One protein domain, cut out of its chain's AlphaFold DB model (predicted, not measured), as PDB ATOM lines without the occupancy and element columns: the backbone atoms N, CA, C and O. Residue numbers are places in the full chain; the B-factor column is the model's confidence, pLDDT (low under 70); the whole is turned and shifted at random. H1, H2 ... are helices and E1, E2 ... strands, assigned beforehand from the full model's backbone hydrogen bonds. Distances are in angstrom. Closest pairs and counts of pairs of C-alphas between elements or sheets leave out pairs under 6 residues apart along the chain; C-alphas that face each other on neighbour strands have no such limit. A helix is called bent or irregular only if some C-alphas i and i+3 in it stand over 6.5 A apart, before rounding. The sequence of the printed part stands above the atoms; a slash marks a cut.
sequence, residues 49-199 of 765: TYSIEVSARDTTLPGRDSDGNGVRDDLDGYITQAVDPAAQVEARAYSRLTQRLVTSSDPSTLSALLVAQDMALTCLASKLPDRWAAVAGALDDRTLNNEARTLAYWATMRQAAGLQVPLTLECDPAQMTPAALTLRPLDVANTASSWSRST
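AT A GLANCE: This is residues 49 to 199 of the 765 residues of an uncharacterized protein of Deinococcus xianganensis (UniProt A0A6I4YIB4). From residue 49, look for an up-and-down bundle of four helices, H1 to H4, each running against the one before, with H5 across one end, beside the end of H2 and the start of H3. Short H6 and H7 sit beside H2 and H3, while residues 49 to 57 and H8 lie toward opposite ends of the longest axis. The 151 printed residues are mostly helix: H1 to H5, strand E1, then H6 to H8. The whole is compact, radius of gyration of the C-alphas 15.2 A, spanning 53 by 32 by 26 A.

IN THESE COORDINATES: Find C-alpha 73 at (27.268, 27.453, -56.439), where H1 begins, running to 82. H2, residues 85 to 103, spans 27.2 A; H3, 107 to 127, spans 30.8 A; both are irregular, C-alphas 86 and 89 being 7.6 A apart and 108 and 111 7.1 A. Next come H4, 132 to 143, and H5, 147 to 159. E1, 164 to 166, pairs with no named strand. H6, 173 to 176, H7, 178 to 182, and H8, 188 to 197, follow; H8 ends at (30.507, 48.867, -22.666).

HOW THE PARTS SIT: Start at H2, the hub, which touches five helices. H2 and H3 form a hairpin at a shallow tilt of 19 degrees; their closest C-alphas, Glu 90 and Leu 124, are 5.2 A apart. Residues 101 to 103 of H2 touch H5, about perpendicular at 81 degrees, closest C-alphas Val 102 and Tyr 153, 4.5 A. Every O i to N i+4 pair is within hydrogen-bond range in H1, H5 and H7, but 13 of 15 in H2, 15 of 17 in H3, 7 of 8 in H4 and 5 of 6 in H8; H6 is too short for one.

THE WHOLE: The farthest C-alphas, Ser 55 and Thr 199, are 53.9 A apart. The printed part has no cut, and no link is long. Low pLDDT, under 70, covers 31 residues, among them 49 to 57 and 183 to 199.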
ATOM      1  N   THR A  49      29.938  24.953 -66.092       40.31
ATOM      2  CA  THR A  49      28.882  24.862 -67.103       40.31
ATOM      3  C   THR A  49      27.492  25.217 -66.576       40.31
ATOM      4  O   THR A  49      26.528  25.113 -67.337       40.31
ATOM      5  N   TYR A  50      27.371  25.704 -65.334       44.00
ATOM      6  CA  TYR A  50      26.124  26.281 -64.840       44.00
ATOM      7  C   TYR A  50      25.700  27.466 -65.720       44.00
ATOM      8  O   TYR A  50      26.252  28.568 -65.642       44.00
ATOM      9  N   SER A  51      24.724  27.236 -66.601       44.34
ATOM     10  CA  SER A  51      24.199  28.291 -67.453       44.34
ATOM     11  C   SER A  51      23.527  29.349 -66.576       44.34
ATOM     12  O   SER A  51      22.820  29.052 -65.616       44.34
ATOM     13  N   ILE A  52      23.721  30.622 -66.923       49.31
ATOM     14  CA  ILE A  52      23.102  31.754 -66.209       49.31
ATOM     15  C   ILE A  52      21.557  31.715 -66.328       49.31
ATOM     16  O   ILE A  52      20.853  32.444 -65.616       49.31
ATOM     17  N   GLU A  53      21.025  30.844 -67.198       53.84
ATOM     18  CA  GLU A  53      19.604  30.636 -67.454       53.84
ATOM     19  C   GLU A  53      18.802  30.397 -66.171       53.84
ATOM     20  O   GLU A  53      19.063  29.521 -65.348       53.84
ATOM     21  N   VAL A  54      17.769  31.222 -66.014       54.47
ATOM     22  CA  VAL A  54      16.963  31.321 -64.793       54.47
ATOM     23  C   VAL A  54      16.157  30.041 -64.516       54.47
ATOM     24  O   VAL A  54      15.792  29.776 -63.375       54.47
ATOM     25  N   SER A  55      15.914  29.231 -65.545       48.69
ATOM     26  CA  SER A  55      15.073  28.027 -65.542       48.69
ATOM     27  C   SER A  55      15.669  26.810 -64.826       48.69
ATOM     28  O   SER A  55      14.906  25.945 -64.409       48.69
ATOM     29  N   ALA A  56      16.995  26.729 -64.664       54.72
ATOM     30  CA  ALA A  56      17.670  25.621 -63.972       54.72
ATOM     31  C   ALA A  56      17.941  25.903 -62.480       54.72
ATOM     32  O   ALA A  56      18.604  25.117 -61.795       54.72
ATOM     33  N   ARG A  57      17.464  27.044 -61.968       65.38
ATOM     34  CA  ARG A  57      17.758  27.505 -60.609       65.38
ATOM     35  C   ARG A  57      16.980  26.705 -59.579       65.38
ATOM     36  O   ARG A  57      15.753  26.675 -59.599       65.38
ATOM     37  N   ASP A  58      17.722  26.112 -58.649       78.44
ATOM     38  CA  ASP A  58      17.180  25.448 -57.468       78.44
ATOM     39  C   ASP A  58      16.177  26.377 -56.760       78.44
ATOM     40  O   ASP A  58      16.491  27.538 -56.463       78.44
ATOM     41  N   THR A  59      14.964  25.876 -56.533       83.50
ATOM     42  CA  THR A  59      13.839  26.603 -55.933       83.50
ATOM     43  C   THR A  59      13.787  26.491 -54.410       83.50
ATOM     44  O   THR A  59      13.012  27.211 -53.781       83.50
ATOM     45  N   THR A  60      14.610  25.638 -53.793       93.19
ATOM     46  CA  THR A  60      14.722  25.543 -52.331       93.19
ATOM     47  C   THR A  60      15.270  26.843 -51.736       93.19
ATOM     48  O   THR A  60      16.032  27.561 -52.385       93.19
ATOM     49  N   LEU A  61      14.921  27.170 -50.487       93.75
ATOM     50  CA  LEU A  61      15.428  28.393 -49.846       93.75
ATOM     51  C   LEU A  61      16.969  28.443 -49.790       93.75
ATOM     52  O   LEU A  61      17.510  29.451 -50.252       93.75
ATOM     53  N   PRO A  62      17.688  27.384 -49.346       94.69
ATOM     54  CA  PRO A  62      19.152  27.390 -49.338       94.69
ATOM     55  C   PRO A  62      19.743  27.426 -50.745       94.69
ATOM     56  O   PRO A  62      20.722  28.126 -50.966       94.69
ATOM     57  N   GLY A  63      19.125  26.729 -51.703       94.31
ATOM     58  CA  GLY A  63      19.737  26.459 -52.999       94.31
ATOM     59  C   GLY A  63      20.868  25.436 -52.917       94.31
ATOM     60  O   GLY A  63      21.163  24.881 -51.857       94.31
ATOM     61  N   ARG A  64      21.514  25.207 -54.061       94.50
ATOM     62  CA  ARG A  64      22.637  24.283 -54.181       94.50
ATOM     63  C   ARG A  64      23.932  24.947 -53.727       94.50
ATOM     64  O   ARG A  64      24.341  25.937 -54.324       94.50
ATOM     65  N   ASP A  65      24.543  24.374 -52.704       94.94
ATOM     66  CA  ASP A  65      25.869  24.679 -52.163       94.94
ATOM     67  C   ASP A  65      26.594  23.326 -52.082       94.94
ATOM     68  O   ASP A  65      26.324  22.514 -51.193       94.94
ATOM     69  N   SER A  66      27.372  23.006 -53.119       95.44
ATOM     70  CA  SER A  66      27.916  21.660 -53.336       95.44
ATOM     71  C   SER A  66      29.221  21.406 -52.576       95.44
ATOM     72  O   SER A  66      29.560  20.245 -52.337       95.44
ATOM     73  N   ASP A  67      29.955  22.460 -52.202       94.62
ATOM     74  CA  ASP A  67      31.169  22.367 -51.381       94.62
ATOM     75  C   ASP A  67      30.903  22.618 -49.881       94.62
ATOM     76  O   ASP A  67      31.769  22.342 -49.045       94.62
ATOM     77  N   GLY A  68      29.692  23.062 -49.527       94.69
ATOM     78  CA  GLY A  68      29.267  23.326 -48.157       94.69
ATOM     79  C   GLY A  68      29.881  24.599 -47.578       94.69
ATOM     80  O   GLY A  68      29.952  24.735 -46.350       94.69
ATOM     81  N   ASN A  69      30.370  25.520 -48.417       93.31
ATOM     82  CA  ASN A  69      31.041  26.726 -47.947       93.31
ATOM     83  C   ASN A  69      30.062  27.788 -47.404       93.31
ATOM     84  O   ASN A  69      30.500  28.779 -46.810       93.31
ATOM     85  N   GLY A  70      28.751  27.593 -47.552       92.69
ATOM     86  CA  GLY A  70      27.699  28.529 -47.158       92.69
ATOM     87  C   GLY A  70      27.372  29.574 -48.226       92.69
ATOM     88  O   GLY A  70      26.726  30.570 -47.902       92.69
ATOM     89  N   VAL A  71      27.845  29.390 -49.460       96.25
ATOM     90  CA  VAL A  71      27.521  30.219 -50.624       96.25
ATOM     91  C   VAL A  71      27.062  29.298 -51.748       96.25
ATOM     92  O   VAL A  71      27.811  28.446 -52.202       96.25
ATOM     93  N   ARG A  72      25.834  29.500 -52.231       95.81
ATOM     94  CA  ARG A  72      25.308  28.806 -53.414       95.81
ATOM     95  C   ARG A  72      26.268  28.823 -54.611       95.81
ATOM     96  O   ARG A  72      26.790  29.881 -54.968       95.81
ATOM     97  N   ASP A  73      26.358  27.693 -55.310       95.31
ATOM     98  CA  ASP A  73      27.268  27.453 -56.439       95.31
ATOM     99  C   ASP A  73      27.163  28.534 -57.540       95.31
ATOM    100  O   ASP A  73      28.172  28.986 -58.083       95.31
ATOM    101  N   ASP A  74      25.948  29.007 -57.855       93.88
ATOM    102  CA  ASP A  74      25.723  30.026 -58.893       93.88
ATOM    103  C   ASP A  74      26.152  31.443 -58.467       93.88
ATOM    104  O   ASP A  74      26.513  32.273 -59.309       93.88
ATOM    105  N   LEU A  75      26.165  31.714 -57.160       95.94
ATOM    106  CA  LEU A  75      26.729  32.937 -56.595       95.94
ATOM    107  C   LEU A  75      28.254  32.867 -56.549       95.94
ATOM    108  O   LEU A  75      28.903  33.848 -56.904       95.94
ATOM    109  N   ASP A  76      28.829  31.717 -56.205       97.12
ATOM    110  CA  ASP A  76      30.280  31.525 -56.215       97.12
ATOM    111  C   ASP A  76      30.871  31.608 -57.633       97.12
ATOM    112  O   ASP A  76      31.888  32.273 -57.862       97.12
ATOM    113  N   GLY A  77      30.172  31.034 -58.621       95.56
ATOM    114  CA  GLY A  77      30.485  31.199 -60.041       95.56
ATOM    115  C   GLY A  77      30.451  32.667 -60.479       95.56
ATOM    116  O   GLY A  77      31.393  33.141 -61.117       95.56
ATOM    117  N   TYR A  78      29.421  33.423 -60.079       95.88
ATOM    118  CA  TYR A  78      29.337  34.858 -60.369       95.88
ATOM    119  C   TYR A  78      30.447  35.671 -59.682       95.88
ATOM    120  O   TYR A  78      31.083  36.494 -60.341       95.88
ATOM    121  N   ILE A  79      30.721  35.434 -58.394       97.44
ATOM    122  CA  ILE A  79      31.789  36.122 -57.651       97.44
ATOM    123  C   ILE A  79      33.141  35.876 -58.326       97.44
ATOM    124  O   ILE A  79      33.887  36.821 -58.573       97.44
ATOM    125  N   THR A  80      33.423  34.625 -58.691       97.00
ATOM    126  CA  THR A  80      34.681  34.229 -59.337       97.00
ATOM    127  C   THR A  80      34.887  34.904 -60.698       97.00
ATOM    128  O   THR A  80      36.022  35.217 -61.054       97.00
ATOM    129  N   GLN A  81      33.808  35.148 -61.453       96.50
ATOM    130  CA  GLN A  81      33.862  35.715 -62.808       96.50
ATOM    131  C   GLN A  81      33.772  37.250 -62.858       96.50
ATOM    132  O   GLN A  81      34.385  37.865 -63.728       96.50
ATOM    133  N   ALA A  82      32.982  37.876 -61.979       95.62
ATOM    134  CA  ALA A  82      32.595  39.290 -62.096       95.62
ATOM    135  C   ALA A  82      33.159  40.207 -60.993       95.62
ATOM    136  O   ALA A  82      33.173  41.436 -61.157       95.62
ATOM    137  N   VAL A  83      33.617  39.641 -59.872       96.06
ATOM    138  CA  VAL A  83      34.202  40.394 -58.755       96.06
ATOM    139  C   VAL A  83      35.726  40.314 -58.825       96.06
ATOM    140  O   VAL A  83      36.297  39.248 -59.063       96.06
ATOM    141  N   ASP A  84      36.375  41.461 -58.616       96.81
ATOM    142  CA  ASP A  84      37.834  41.570 -58.566       96.81
ATOM    143  C   ASP A  84      38.416  40.551 -57.566       96.81
ATOM    144  O   ASP A  84      37.918  40.494 -56.435       96.81
ATOM    145  N   PRO A  85      39.451  39.763 -57.929       96.94
ATOM    146  CA  PRO A  85      40.098  38.803 -57.034       96.94
ATOM    147  C   PRO A  85      40.429  39.350 -55.637       96.94
ATOM    148  O   PRO A  85      40.286  38.620 -54.657       96.94
ATOM    149  N   ALA A  86      40.802  40.630 -55.518       95.06
ATOM    150  CA  ALA A  86      41.132  41.282 -54.248       95.06
ATOM    151  C   ALA A  86      39.922  41.564 -53.329       95.06
ATOM    152  O   ALA A  86      40.119  41.998 -52.194       95.06
ATOM    153  N   ALA A  87      38.697  41.334 -53.818       96.06
ATOM    154  CA  ALA A  87      37.426  41.574 -53.132       96.06
ATOM    155  C   ALA A  87      36.515  40.327 -53.051       96.06
ATOM    156  O   ALA A  87      35.390  40.399 -52.547       96.06
ATOM    157  N   GLN A  88      36.951  39.176 -53.583       96.25
ATOM    158  CA  GLN A  88      36.108  37.976 -53.635       96.25
ATOM    159  C   GLN A  88      35.870  37.331 -52.262       96.25
ATOM    160  O   GLN A  88      34.867  36.643 -52.085       96.25
ATOM    161  N   VAL A  89      36.766  37.523 -51.288       95.25
ATOM    162  CA  VAL A  89      36.591  36.987 -49.923       95.25
ATOM    163  C   VAL A  89      35.436  37.711 -49.231       95.25
ATOM    164  O   VAL A  89      34.535  37.078 -48.682       95.25
ATOM    165  N   GLU A  90      35.427  39.034 -49.340       95.81
ATOM    166  CA  GLU A  90      34.412  39.940 -48.817       95.81
ATOM    167  C   GLU A  90      33.061  39.728 -49.513       95.81
ATOM    168  O   GLU A  90      32.028  39.653 -48.850       95.81
ATOM    169  N   ALA A  91      33.063  39.536 -50.837       96.75
ATOM    170  CA  ALA A  91      31.859  39.203 -51.597       96.75
ATOM    171  C   ALA A  91      31.251  37.850 -51.175       96.75
ATOM    172  O   ALA A  91      30.042  37.767 -50.960       96.75
ATOM    173  N   ARG A  92      32.072  36.805 -50.976       96.75
ATOM    174  CA  ARG A  92      31.609  35.509 -50.437       96.75
ATOM    175  C   ARG A  92      31.074  35.641 -49.014       96.75
ATOM    176  O   ARG A  92      30.052  35.042 -48.697       96.75
ATOM    177  N   ALA A  93      31.737  36.423 -48.159       95.56
ATOM    178  CA  ALA A  93      31.254  36.707 -46.810       95.56
ATOM    179  C   ALA A  93      29.874  37.385 -46.841       95.56
ATOM    180  O   ALA A  93      28.956  36.914 -46.168       95.56
ATOM    181  N   TYR A  94      29.698  38.410 -47.682       96.06
ATOM    182  CA  TYR A  94      28.416  39.089 -47.885       96.06
ATOM    183  C   TYR A  94      27.324  38.121 -48.363       96.06
ATOM    184  O   TYR A  94      26.305  37.976 -47.690       96.06
ATOM    185  N   SER A  95      27.556  37.378 -49.453       96.31
ATOM    186  CA  SER A  95      26.578  36.421 -49.992       96.31
ATOM    187  C   SER A  95      26.213  35.306 -49.012       96.31
ATOM    188  O   SER A  95      25.033  34.971 -48.903       96.31
ATOM    189  N   ARG A  96      27.180  34.771 -48.253       95.81
ATOM    190  CA  ARG A  96      26.930  33.791 -47.180       95.81
ATOM    191  C   ARG A  96      25.979  34.350 -46.127       95.81
ATOM    192  O   ARG A  96      25.101  33.648 -45.632       95.81
ATOM    193  N   LEU A  97      26.142  35.621 -45.776       95.81
ATOM    194  CA  LEU A  97      25.327  36.279 -44.761       95.81
ATOM    195  C   LEU A  97      23.932  36.637 -45.292       95.81
ATOM    196  O   LEU A  97      22.960  36.359 -44.591       95.81
ATOM    197  N   THR A  98      23.794  37.104 -46.541       95.00
ATOM    198  CA  THR A  98      22.475  37.256 -47.187       95.00
ATOM    199  C   THR A  98      21.741  35.906 -47.254       95.00
ATOM    200  O   THR A  98      20.574  35.816 -46.874       95.00
ATOM    201  N   GLN A  99      22.415  34.818 -47.646       95.19
ATOM    202  CA  GLN A  99      21.822  33.471 -47.690       95.19
ATOM    203  C   GLN A  99      21.411  32.955 -46.304       95.19
ATOM    204  O   GLN A  99      20.363  32.320 -46.163       95.19
ATOM    205  N   ARG A 100      22.173  33.275 -45.252       95.00
ATOM    206  CA  ARG A 100      21.773  32.979 -43.867       95.00
ATOM    207  C   ARG A 100      20.583  33.811 -43.400       95.00
ATOM    208  O   ARG A 100      19.797  33.297 -42.619       95.00
ATOM    209  N   LEU A 101      20.383  35.032 -43.893       93.81
ATOM    210  CA  LEU A 101      19.151  35.792 -43.634       93.81
ATOM    211  C   LEU A 101      17.938  35.214 -44.388       93.81
ATOM    212  O   LEU A 101      16.835  35.220 -43.852       93.81
ATOM    213  N   VAL A 102      18.133  34.653 -45.587       94.38
ATOM    214  CA  VAL A 102      17.085  33.924 -46.337       94.38
ATOM    215  C   VAL A 102      16.677  32.615 -45.643       94.38
ATOM    216  O   VAL A 102      15.526  32.199 -45.746       94.38
ATOM    217  N   THR A 103      17.614  31.938 -44.972       94.44
ATOM    218  CA  THR A 103      17.409  30.583 -44.417       94.44
ATOM    219  C   THR A 103      17.249  30.525 -42.897       94.44
ATOM    220  O   THR A 103      16.752  29.519 -42.386       94.44
ATOM    221  N   SER A 104      17.638  31.566 -42.156       91.69
ATOM    222  CA  SER A 104      17.432  31.629 -40.708       91.69
ATOM    223  C   SER A 104      15.960  31.852 -40.371       91.69
ATOM    224  O   SER A 104      15.263  32.640 -41.002       91.69
ATOM    225  N   SER A 105      15.514  31.170 -39.322       86.25
ATOM    226  CA  SER A 105      14.213  31.366 -38.676       86.25
ATOM    227  C   SER A 105      14.355  31.673 -37.180       86.25
ATOM    228  O   SER A 105      13.361  31.667 -36.461       86.25
ATOM    229  N   ASP A 106      15.583  31.933 -36.709       88.88
ATOM    230  CA  ASP A 106      15.903  32.192 -35.303       88.88
ATOM    231  C   ASP A 106      16.142  33.698 -35.063       88.88
ATOM    232  O   ASP A 106      17.228  34.203 -35.388       88.88
ATOM    233  N   PRO A 107      15.183  34.417 -34.439       83.44
ATOM    234  CA  PRO A 107      15.311  35.845 -34.159       83.44
ATOM    235  C   PRO A 107      16.490  36.183 -33.240       83.44
ATOM    236  O   PRO A 107      17.007  37.297 -33.298       83.44
ATOM    237  N   SER A 108      16.958  35.242 -32.409       82.81
ATOM    238  CA  SER A 108      18.074  35.486 -31.485       82.81
ATOM    239  C   SER A 108      19.417  35.642 -32.208       82.81
ATOM    240  O   SER A 108      20.299  36.360 -31.738       82.81
ATOM    241  N   THR A 109      19.557  35.038 -33.395       86.75
ATOM    242  CA  THR A 109      20.753  35.171 -34.248       86.75
ATOM    243  C   THR A 109      20.724  36.406 -35.144       86.75
ATOM    244  O   THR A 109      21.757  36.806 -35.681       86.75
ATOM    245  N   LEU A 110      19.552  37.020 -35.313       88.75
ATOM    246  CA  LEU A 110      19.284  37.965 -36.388       88.75
ATOM    247  C   LEU A 110      20.120  39.243 -36.276       88.75
ATOM    248  O   LEU A 110      20.783  39.618 -37.237       88.75
ATOM    249  N   SER A 111      20.195  39.853 -35.089       82.81
ATOM    250  CA  SER A 111      21.073  41.012 -34.854       82.81
ATOM    251  C   SER A 111      22.537  40.701 -35.209       82.81
ATOM    252  O   SER A 111      23.173  41.473 -35.926       82.81
ATOM    253  N   ALA A 112      23.047  39.530 -34.808       86.25
ATOM    254  CA  ALA A 112      24.416  39.116 -35.110       86.25
ATOM    255  C   ALA A 112      24.661  38.906 -36.615       86.25
ATOM    256  O   ALA A 112      25.700  39.325 -37.124       86.25
ATOM    257  N   LEU A 113      23.700  38.318 -37.338       91.12
ATOM    258  CA  LEU A 113      23.764  38.167 -38.796       91.12
ATOM    259  C   LEU A 113      23.773  39.520 -39.514       91.12
ATOM    260  O   LEU A 113      24.563  39.713 -40.436       91.12
ATOM    261  N   LEU A 114      22.932  40.465 -39.085       89.12
ATOM    262  CA  LEU A 114      22.854  41.792 -39.698       89.12
ATOM    263  C   LEU A 114      24.152  42.573 -39.494       89.12
ATOM    264  O   LEU A 114      24.656  43.131 -40.465       89.12
ATOM    265  N   VAL A 115      24.719  42.577 -38.281       86.31
ATOM    266  CA  VAL A 115      26.013  43.222 -37.984       86.31
ATOM    267  C   VAL A 115      27.149  42.574 -38.769       86.31
ATOM    268  O   VAL A 115      27.960  43.281 -39.359       86.31
ATOM    269  N   ALA A 116      27.192  41.241 -38.842       90.12
ATOM    270  CA  ALA A 116      28.190  40.546 -39.648       90.12
ATOM    271  C   ALA A 116      28.076  40.921 -41.135       90.12
ATOM    272  O   ALA A 116      29.090  41.174 -41.781       90.12
ATOM    273  N   GLN A 117      26.853  40.986 -41.683       92.62
ATOM    274  CA  GLN A 117      26.626  41.369 -43.082       92.62
ATOM    275  C   GLN A 117      27.022  42.832 -43.323       92.62
ATOM    276  O   GLN A 117      27.586  43.158 -44.363       92.62
ATOM    277  N   ASP A 118      26.770  43.701 -42.342       87.88
ATOM    278  CA  ASP A 118      27.163  45.108 -42.361       87.88
ATOM    279  C   ASP A 118      28.692  45.268 -42.387       87.88
ATOM    280  O   ASP A 118      29.235  46.010 -43.202       87.88
ATOM    281  N   MET A 119      29.400  44.495 -41.562       89.06
ATOM    282  CA  MET A 119      30.861  44.451 -41.531       89.06
ATOM    283  C   MET A 119      31.448  43.856 -42.822       89.06
ATOM    284  O   MET A 119      32.424  44.388 -43.350       89.06
ATOM    285  N   ALA A 120      30.822  42.822 -43.399       92.19
ATOM    286  CA  ALA A 120      31.198  42.294 -44.715       92.19
ATOM    287  C   ALA A 120      31.020  43.335 -45.826       92.19
ATOM    288  O   ALA A 120      31.864  43.444 -46.716       92.19
ATOM    289  N   LEU A 121      29.975  44.158 -45.737       91.25
ATOM    290  CA  LEU A 121      29.736  45.266 -46.652       91.25
ATOM    291  C   LEU A 121      30.727  46.429 -46.433       91.25
ATOM    292  O   LEU A 121      31.144  47.048 -47.409       91.25
ATOM    293  N   THR A 122      31.189  46.684 -45.196       87.94
ATOM    294  CA  THR A 122      32.322  47.600 -44.911       87.94
ATOM    295  C   THR A 122      33.597  47.095 -45.574       87.94
ATOM    296  O   THR A 122      34.276  47.846 -46.274       87.94
ATOM    297  N   CYS A 123      33.907  45.811 -45.400       92.00
ATOM    298  CA  CYS A 123      35.064  45.189 -46.023       92.00
ATOM    299  C   CYS A 123      34.994  45.262 -47.554       92.00
ATOM    300  O   CYS A 123      35.943  45.738 -48.177       92.00
ATOM    301  N   LEU A 124      33.857  44.908 -48.161       93.19
ATOM    302  CA  LEU A 124      33.651  44.998 -49.609       93.19
ATOM    303  C   LEU A 124      33.812  46.442 -50.124       93.19
ATOM    304  O   LEU A 124      34.480  46.659 -51.134       93.19
ATOM    305  N   ALA A 125      33.279  47.432 -49.399       89.75
ATOM    306  CA  ALA A 125      33.463  48.851 -49.706       89.75
ATOM    307  C   ALA A 125      34.931  49.298 -49.630       89.75
ATOM    308  O   ALA A 125      35.378  50.056 -50.486       89.75
ATOM    309  N   SER A 126      35.708  48.783 -48.669       90.25
ATOM    310  CA  SER A 126      37.144  49.082 -48.555       90.25
ATOM    311  C   SER A 126      37.976  48.536 -49.724       90.25
ATOM    312  O   SER A 126      38.999  49.122 -50.073       90.25
ATOM    313  N   LYS A 127      37.534  47.436 -50.354       94.00
ATOM    314  CA  LYS A 127      38.191  46.839 -51.529       94.00
ATOM    315  C   LYS A 127      37.744  47.464 -52.847       94.00
ATOM    316  O   LYS A 127      38.521  47.504 -53.794       94.00
ATOM    317  N   LEU A 128      36.491  47.911 -52.923       93.94
ATOM    318  CA  LEU A 128      35.834  48.360 -54.153       93.94
ATOM    319  C   LEU A 128      35.147  49.729 -53.969       93.94
ATOM    320  O   LEU A 128      33.937  49.821 -54.193       93.94
ATOM    321  N   PRO A 129      35.871  50.799 -53.583       88.56
ATOM    322  CA  PRO A 129      35.276  52.067 -53.139       88.56
ATOM    323  C   PRO A 129      34.247  52.655 -54.116       88.56
ATOM    324  O   PRO A 129      33.197  53.118 -53.679       88.56
ATOM    325  N   ASP A 130      34.491  52.545 -55.424       89.69
ATOM    326  CA  ASP A 130      33.639  53.139 -56.464       89.69
ATOM    327  C   ASP A 130      32.560  52.189 -57.027       89.69
ATOM    328  O   ASP A 130      31.729  52.606 -57.833       89.69
ATOM    329  N   ARG A 131      32.569  50.896 -56.658       91.94
ATOM    330  CA  ARG A 131      31.680  49.871 -57.261       91.94
ATOM    331  C   ARG A 131      31.114  48.818 -56.305       91.94
ATOM    332  O   ARG A 131      30.417  47.911 -56.760       91.94
ATOM    333  N   TRP A 132      31.385  48.902 -55.002       93.00
ATOM    334  CA  TRP A 132      30.916  47.916 -54.021       93.00
ATOM    335  C   TRP A 132      29.391  47.810 -53.972       93.00
ATOM    336  O   TRP A 132      28.883  46.699 -53.890       93.00
ATOM    337  N   ALA A 133      28.663  48.927 -54.086       86.38
ATOM    338  CA  ALA A 133      27.201  48.935 -54.051       86.38
ATOM    339  C   ALA A 133      26.604  48.190 -55.257       86.38
ATOM    340  O   ALA A 133      25.706  47.369 -55.094       86.38
ATOM    341  N   ALA A 134      27.171  48.391 -56.453       88.69
ATOM    342  CA  ALA A 134      26.779  47.659 -57.657       88.69
ATOM    343  C   ALA A 134      27.087  46.153 -57.555       88.69
ATOM    344  O   ALA A 134      26.318  45.333 -58.053       88.69
ATOM    345  N   VAL A 135      28.187  45.773 -56.890       94.75
ATOM    346  CA  VAL A 135      28.492  44.361 -56.602       94.75
ATOM    347  C   VAL A 135      27.514  43.789 -55.575       94.75
ATOM    348  O   VAL A 135      26.938  42.739 -55.832       94.75
ATOM    349  N   ALA A 136      27.281  44.469 -54.452       94.25
ATOM    350  CA  ALA A 136      26.373  44.018 -53.399       94.25
ATOM    351  C   ALA A 136      24.934  43.846 -53.915       94.25
ATOM    352  O   ALA A 136      24.361  42.776 -53.734       94.25
ATOM    353  N   GLY A 137      24.404  44.820 -54.665       88.12
ATOM    354  CA  GLY A 137      23.088  44.711 -55.306       88.12
ATOM    355  C   GLY A 137      23.012  43.538 -56.286       88.12
ATOM    356  O   GLY A 137      22.091  42.731 -56.218       88.12
ATOM    357  N   ALA A 138      24.038  43.337 -57.122       90.69
ATOM    358  CA  ALA A 138      24.088  42.197 -58.039       90.69
ATOM    359  C   ALA A 138      24.204  40.826 -57.332       90.69
ATOM    360  O   ALA A 138      23.810  39.805 -57.913       90.69
ATOM    361  N   LEU A 139      24.743  40.783 -56.107       95.25
ATOM    362  CA  LEU A 139      24.757  39.596 -55.245       95.25
ATOM    363  C   LEU A 139      23.404  39.382 -54.559       95.25
ATOM    364  O   LEU A 139      22.959  38.236 -54.466       95.25
ATOM    365  N   ASP A 140      22.719  40.443 -54.135       93.00
ATOM    366  CA  ASP A 140      21.383  40.346 -53.548       93.00
ATOM    367  C   ASP A 140      20.337  39.951 -54.602       93.00
ATOM    368  O   ASP A 140      19.606  38.994 -54.366       93.00
ATOM    369  N   ASP A 141      20.362  40.518 -55.815       87.88
ATOM    370  CA  ASP A 141      19.544  40.089 -56.971       87.88
ATOM    371  C   ASP A 141      19.658  38.581 -57.253       87.88
ATOM    372  O   ASP A 141      18.694  37.906 -57.626       87.88
ATOM    373  N   ARG A 142      20.870  38.030 -57.105       93.25
ATOM    374  CA  ARG A 142      21.164  36.602 -57.311       93.25
ATOM    375  C   ARG A 142      20.818  35.753 -56.092       93.25
ATOM    376  O   ARG A 142      20.439  34.590 -56.248       93.25
ATOM    377  N   THR A 143      20.899  36.316 -54.892       93.56
ATOM    378  CA  THR A 143      20.503  35.642 -53.651       93.56
ATOM    379  C   THR A 143      18.982  35.547 -53.542       93.56
ATOM    380  O   THR A 143      18.460  34.469 -53.274       93.56
ATOM    381  N   LEU A 144      18.274  36.627 -53.865       91.31
ATOM    382  CA  LEU A 144      16.819  36.799 -53.815       91.31
ATOM    383  C   LEU A 144      16.154  36.506 -55.177       91.31
ATOM    384  O   LEU A 144      15.107  37.036 -55.533       91.31
ATOM    385  N   ASN A 145      16.771  35.630 -55.970       90.06
ATOM    386  CA  ASN A 145      16.420  35.397 -57.372       90.06
ATOM    387  C   ASN A 145      15.129  34.588 -57.621       90.06
ATOM    388  O   ASN A 145      14.888  34.174 -58.758       90.06
ATOM    389  N   ASN A 146      14.330  34.315 -56.588       87.69
ATOM    390  CA  ASN A 146      13.018  33.682 -56.704       87.69
ATOM    391  C   ASN A 146      12.070  34.170 -55.594       87.69
ATOM    392  O   ASN A 146      12.511  34.661 -54.555       87.69
ATOM    393  N   GLU A 147      10.763  34.014 -55.812       83.88
ATOM    394  CA  GLU A 147       9.723  34.500 -54.897       83.88
ATOM    395  C   GLU A 147       9.869  33.943 -53.473       83.88
ATOM    396  O   GLU A 147       9.765  34.699 -52.512       83.88
ATOM    397  N   ALA A 148      10.178  32.651 -53.317       88.25
ATOM    398  CA  ALA A 148      10.310  32.021 -52.005       88.25
ATOM    399  C   ALA A 148      11.476  32.610 -51.191       88.25
ATOM    400  O   ALA A 148      11.297  32.934 -50.017       88.25
ATOM    401  N   ARG A 149      12.649  32.805 -51.812       91.75
ATOM    402  CA  ARG A 149      13.824  33.425 -51.172       91.75
ATOM    403  C   ARG A 149      13.564  34.882 -50.813       91.75
ATOM    404  O   ARG A 149      13.904  35.301 -49.711       91.75
ATOM    405  N   THR A 150      12.910  35.624 -51.702       85.62
ATOM    406  CA  THR A 150      12.506  37.014 -51.467       85.62
ATOM    407  C   THR A 150      11.518  37.117 -50.308       85.62
ATOM    408  O   THR A 150      11.745  37.889 -49.383       85.62
ATOM    409  N   LEU A 151      10.460  36.299 -50.284       84.69
ATOM    410  CA  LEU A 151       9.491  36.272 -49.183       84.69
ATOM    411  C   LEU A 151      10.124  35.853 -47.848       84.69
ATOM    412  O   LEU A 151       9.797  36.448 -46.822       84.69
ATOM    413  N   ALA A 152      11.037  34.876 -47.851       90.00
ATOM    414  CA  ALA A 152      11.765  34.460 -46.654       90.00
ATOM    415  C   ALA A 152      12.688  35.576 -46.138       90.00
ATOM    416  O   ALA A 152      12.614  35.930 -44.963       90.00
ATOM    417  N   TYR A 153      13.463  36.215 -47.021       90.69
ATOM    418  CA  TYR A 153      14.273  37.384 -46.675       90.69
ATOM    419  C   TYR A 153      13.422  38.520 -46.105       90.69
ATOM    420  O   TYR A 153      13.756  39.048 -45.052       90.69
ATOM    421  N   TRP A 154      12.286  38.864 -46.721       84.69
ATOM    422  CA  TRP A 154      11.385  39.888 -46.180       84.69
ATOM    423  C   TRP A 154      10.770  39.496 -44.834       84.69
ATOM    424  O   TRP A 154      10.587  40.364 -43.984       84.69
ATOM    425  N   ALA A 155      10.460  38.217 -44.605       85.44
ATOM    426  CA  ALA A 155       9.997  37.743 -43.301       85.44
ATOM    427  C   ALA A 155      11.081  37.932 -42.227       85.44
ATOM    428  O   ALA A 155      10.797  38.502 -41.173       85.44
ATOM    429  N   THR A 156      12.327  37.557 -42.530       89.00
ATOM    430  CA  THR A 156      13.493  37.808 -41.673       89.00
ATOM    431  C   THR A 156      13.721  39.305 -41.460       89.00
ATOM    432  O   THR A 156      13.857  39.750 -40.325       89.00
ATOM    433  N   MET A 157      13.677  40.129 -42.509       85.94
ATOM    434  CA  MET A 157      13.882  41.574 -42.385       85.94
ATOM    435  C   MET A 157      12.762  42.269 -41.596       85.94
ATOM    436  O   MET A 157      13.046  43.236 -40.899       85.94
ATOM    437  N   ARG A 158      11.520  41.762 -41.604       82.88
ATOM    438  CA  ARG A 158      10.465  42.241 -40.687       82.88
ATOM    439  C   ARG A 158      10.738  41.871 -39.233       82.88
ATOM    440  O   ARG A 158      10.492  42.695 -38.364       82.88
ATOM    441  N   GLN A 159      11.264  40.677 -38.958       85.06
ATOM    442  CA  GLN A 159      11.724  40.315 -37.607       85.06
ATOM    443  C   GLN A 159      12.935  41.159 -37.172       85.06
ATOM    444  O   GLN A 159      13.133  41.384 -35.982       85.06
ATOM    445  N   ALA A 160      13.724  41.645 -38.135       82.44
ATOM    446  CA  ALA A 160      14.838  42.562 -37.917       82.44
ATOM    447  C   ALA A 160      14.426  44.034 -37.794       82.44
ATOM    448  O   ALA A 160      15.260  44.862 -37.424       82.44
ATOM    449  N   ALA A 161      13.196  44.391 -38.164       76.38
ATOM    450  CA  ALA A 161      12.773  45.778 -38.256       76.38
ATOM    451  C   ALA A 161      12.827  46.426 -36.875       76.38
ATOM    452  O   ALA A 161      12.209  45.937 -35.934       76.38
ATOM    453  N   GLY A 162      13.584  47.515 -36.755       67.94
ATOM    454  CA  GLY A 162      13.862  48.152 -35.471       67.94
ATOM    455  C   GLY A 162      15.165  47.724 -34.795       67.94
ATOM    456  O   GLY A 162      15.623  48.465 -33.932       67.94
ATOM    457  N   LEU A 163      15.819  46.623 -35.191       77.81
ATOM    458  CA  LEU A 163      17.143  46.282 -34.663       77.81
ATOM    459  C   LEU A 163      18.161  47.358 -35.060       77.81
ATOM    460  O   LEU A 163      18.300  47.699 -36.236       77.81
ATOM    461  N   GLN A 164      18.916  47.863 -34.082       69.56
ATOM    462  CA  GLN A 164      20.045  48.744 -34.361       69.56
ATOM    463  C   GLN A 164      21.162  47.936 -35.005       69.56
ATOM    464  O   GLN A 164      21.698  47.010 -34.392       69.56
ATOM    465  N   VAL A 165      21.541  48.325 -36.219       74.50
ATOM    466  CA  VAL A 165      22.786  47.862 -36.824       74.50
ATOM    467  C   VAL A 165      23.859  48.909 -36.506       74.50
ATOM    468  O   VAL A 165      23.820  50.008 -37.072       74.50
ATOM    469  N   PRO A 166      24.786  48.635 -35.568       72.75
ATOM    470  CA  PRO A 166      25.968  49.464 -35.387       72.75
ATOM    471  C   PRO A 166      26.797  49.461 -36.670       72.75
ATOM    472  O   PRO A 166      27.120  48.389 -37.185       72.75
ATOM    473  N   LEU A 167      27.185  50.637 -37.169       66.69
ATOM    474  CA  LEU A 167      28.145  50.674 -38.267       66.69
ATOM    475  C   LEU A 167      29.538  50.351 -37.744       66.69
ATOM    476  O   LEU A 167      30.124  51.105 -36.965       66.69
ATOM    477  N   THR A 168      30.086  49.240 -38.227       66.81
ATOM    478  CA  THR A 168      31.503  48.935 -38.034       66.81
ATOM    479  C   THR A 168      32.284  49.726 -39.079       66.81
ATOM    480  O   THR A 168      32.205  49.430 -40.272       66.81
ATOM    481  N   LEU A 169      32.975  50.776 -38.627       63.38
ATOM    482  CA  LEU A 169      33.773  51.689 -39.457       63.38
ATOM    483  C   LEU A 169      35.006  51.018 -40.077       63.38
ATOM    484  O   LEU A 169      35.438  51.401 -41.161       63.38
ATOM    485  N   GLU A 170      35.558  50.021 -39.390       79.19
ATOM    486  CA  GLU A 170      36.770  49.319 -39.797       79.19
ATOM    487  C   GLU A 170      36.431  47.931 -40.342       79.19
ATOM    488  O   GLU A 170      35.574  47.219 -39.818       79.19
ATOM    489  N   CYS A 171      37.114  47.537 -41.414       83.81
ATOM    490  CA  CYS A 171      37.092  46.155 -41.862       83.81
ATOM    491  C   CYS A 171      38.070  45.336 -41.016       83.81
ATOM    492  O   CYS A 171      39.262  45.639 -41.012       83.81
ATOM    493  N   ASP A 172      37.586  44.263 -40.390       86.25
ATOM    494  CA  ASP A 172      38.428  43.195 -39.850       86.25
ATOM    495  C   ASP A 172      38.337  41.948 -40.757       86.25
ATOM    496  O   ASP A 172      37.370  41.179 -40.666       86.25
ATOM    497  N   PRO A 173      39.334  41.703 -41.632       82.62
ATOM    498  CA  PRO A 173      39.357  40.525 -42.494       82.62
ATOM    499  C   PRO A 173      39.380  39.193 -41.731       82.62
ATOM    500  O   PRO A 173      38.944  38.181 -42.283       82.62
ATOM    501  N   ALA A 174      39.845  39.152 -40.475       85.94
ATOM    502  CA  ALA A 174      39.843  37.919 -39.686       85.94
ATOM    503  C   ALA A 174      38.408  37.455 -39.376       85.94
ATOM    504  O   ALA A 174      38.114  36.254 -39.415       85.94
ATOM    505  N   GLN A 175      37.491  38.408 -39.175       83.75
ATOM    506  CA  GLN A 175      36.067  38.148 -38.945       83.75
ATOM    507  C   GLN A 175      35.293  37.784 -40.228       83.75
ATOM    508  O   GLN A 175      34.167  37.300 -40.139       83.75
ATOM    509  N   MET A 176      35.894  37.938 -41.417       84.75
ATOM    510  CA  MET A 176      35.296  37.537 -42.705       84.75
ATOM    511  C   MET A 176      35.532  36.068 -43.076       84.75
ATOM    512  O   MET A 176      34.977  35.575 -44.061       84.75
ATOM    513  N   THR A 177      36.361  35.346 -42.318       85.06
ATOM    514  CA  THR A 177      36.670  33.943 -42.625       85.06
ATOM    515  C   THR A 177      35.432  33.044 -42.471       85.06
ATOM    516  O   THR A 177      34.616  33.270 -41.574       85.06
ATOM    517  N   PRO A 178      35.278  31.968 -43.273       83.31
ATOM    518  CA  PRO A 178      34.164  31.031 -43.106       83.31
ATOM    519  C   PRO A 178      34.077  30.454 -41.687       83.31
ATOM    520  O   PRO A 178      32.978  30.262 -41.174       83.31
ATOM    521  N   ALA A 179      35.217  30.251 -41.015       81.44
ATOM    522  CA  ALA A 179      35.276  29.837 -39.615       81.44
ATOM    523  C   ALA A 179      34.691  30.900 -38.663       81.44
ATOM    524  O   ALA A 179      33.802  30.583 -37.877       81.44
ATOM    525  N   ALA A 180      35.116  32.165 -38.765       78.56
ATOM    526  CA  ALA A 180      34.570  33.248 -37.939       78.56
ATOM    527  C   ALA A 180      33.061  33.466 -38.157       78.56
ATOM    528  O   ALA A 180      32.341  33.798 -37.219       78.56
ATOM    529  N   LEU A 181      32.568  33.222 -39.375       78.88
ATOM    530  CA  LEU A 181      31.147  33.344 -39.703       78.88
ATOM    531  C   LEU A 181      30.311  32.121 -39.283       78.88
ATOM    532  O   LEU A 181      29.107  32.264 -39.074       78.88
ATOM    533  N   THR A 182      30.897  30.927 -39.154       70.00
ATOM    534  CA  THR A 182      30.179  29.692 -38.757       70.00
ATOM    535  C   THR A 182      30.190  29.427 -37.252       70.00
ATOM    536  O   THR A 182      29.285  28.764 -36.739       70.00
ATOM    537  N   LEU A 183      31.184  29.934 -36.522       43.00
ATOM    538  CA  LEU A 183      31.363  29.642 -35.102       43.00
ATOM    539  C   LEU A 183      30.431  30.482 -34.212       43.00
ATOM    540  O   LEU A 183      30.788  31.572 -33.775       43.00
ATOM    541  N   ARG A 184      29.279  29.874 -33.863       49.44
ATOM    542  CA  ARG A 184      28.238  30.386 -32.937       49.44
ATOM    543  C   ARG A 184      27.525  31.649 -33.467       49.44
ATOM    544  O   ARG A 184      27.869  32.140 -34.543       49.44
ATOM    545  N   PRO A 185      26.488  32.190 -32.785       45.97
ATOM    546  CA  PRO A 185      26.282  33.631 -32.869       45.97
ATOM    547  C   PRO A 185      27.638  34.247 -32.545       45.97
ATOM    548  O   PRO A 185      28.218  33.881 -31.517       45.97
ATOM    549  N   LEU A 186      28.163  35.106 -33.425       43.69
ATOM    550  CA  LEU A 186      29.357  35.873 -33.090       43.69
ATOM    551  C   LEU A 186      29.155  36.460 -31.694       43.69
ATOM    552  O   LEU A 186      28.034  36.834 -31.321       43.69
ATOM    553  N   ASP A 187      30.252  36.707 -30.990       45.84
ATOM    554  CA  ASP A 187      30.237  37.548 -29.795       45.84
ATOM    555  C   ASP A 187      29.882  39.022 -30.129       45.84
ATOM    556  O   ASP A 187      30.145  39.926 -29.357       45.84
ATOM    557  N   VAL A 188      29.168  39.267 -31.236       42.41
ATOM    558  CA  VAL A 188      28.257  40.390 -31.471       42.41
ATOM    559  C   VAL A 188      27.170  40.501 -30.400       42.41
ATOM    560  O   VAL A 188      26.681  41.599 -30.187       42.41
ATOM    561  N   ALA A 189      26.844  39.463 -29.622       41.78
ATOM    562  CA  ALA A 189      26.142  39.703 -28.352       41.78
ATOM    563  C   ALA A 189      26.986  40.612 -27.427       41.78
ATOM    564  O   ALA A 189      26.487  41.595 -26.873       41.78
ATOM    565  N   ASN A 190      28.296  40.355 -27.347       41.59
ATOM    566  CA  ASN A 190      29.252  41.259 -26.720       41.59
ATOM    567  C   ASN A 190      29.488  42.551 -27.538       41.59
ATOM    568  O   ASN A 190      29.609  43.574 -26.882       41.59
ATOM    569  N   THR A 191      29.445  42.598 -28.881       44.31
ATOM    570  CA  THR A 191      29.636  43.848 -29.675       44.31
ATOM    571  C   THR A 191      28.409  44.780 -29.697       44.31
ATOM    572  O   THR A 191      28.535  45.991 -29.555       44.31
ATOM    573  N   ALA A 192      27.190  44.244 -29.760       44.41
ATOM    574  CA  ALA A 192      25.956  44.999 -29.531       44.41
ATOM    575  C   ALA A 192      25.867  45.497 -28.076       44.41
ATOM    576  O   ALA A 192      25.277  46.539 -27.809       44.41
ATOM    577  N   SER A 193      26.517  44.804 -27.133       45.56
ATOM    578  CA  SER A 193      26.730  45.325 -25.778       45.56
ATOM    579  C   SER A 193      27.992  46.190 -25.631       45.56
ATOM    580  O   SER A 193      28.089  46.937 -24.667       45.56
ATOM    581  N   SER A 194      28.962  46.145 -26.553       45.69
ATOM    582  CA  SER A 194      30.129  47.040 -26.541       45.69
ATOM    583  C   SER A 194      29.722  48.446 -26.974       45.69
ATOM    584  O   SER A 194      30.378  49.410 -26.611       45.69
ATOM    585  N   TRP A 195      28.546  48.580 -27.583       51.03
ATOM    586  CA  TRP A 195      27.805  49.833 -27.717       51.03
ATOM    587  C   TRP A 195      27.293  50.450 -26.405       51.03
ATOM    588  O   TRP A 195      26.928  51.629 -26.413       51.03
ATOM    589  N   SER A 196      27.274  49.693 -25.298       48.38
ATOM    590  CA  SER A 196      27.081  50.204 -23.928       48.38
ATOM    591  C   SER A 196      28.290  49.989 -23.002       48.38
ATOM    592  O   SER A 196      28.285  50.493 -21.880       48.38
ATOM    593  N   ARG A 197      29.313  49.240 -23.450       44.50
ATOM    594  CA  ARG A 197      30.507  48.867 -22.666       44.50
ATOM    595  C   ARG A 197      31.838  49.419 -23.176       44.50
ATOM    596  O   ARG A 197      32.803  49.347 -22.420       44.50
ATOM    597  N   SER A 198      31.923  49.996 -24.377       48.94
ATOM    598  CA  SER A 198      32.976  50.982 -24.630       48.94
ATOM    599  C   SER A 198      32.777  52.078 -23.589       48.94
ATOM    600  O   SER A 198      31.659  52.567 -23.418       48.94
ATOM    601  N   THR A 199      33.815  52.377 -22.803       51.44
ATOM    602  CA  THR A 199      33.722  53.411 -21.767       51.44
ATOM    603  C   THR A 199      33.243  54.682 -22.449       51.44
ATOM    604  O   THR A 199      33.968  55.156 -23.329       51.44
TER     605      THR A 199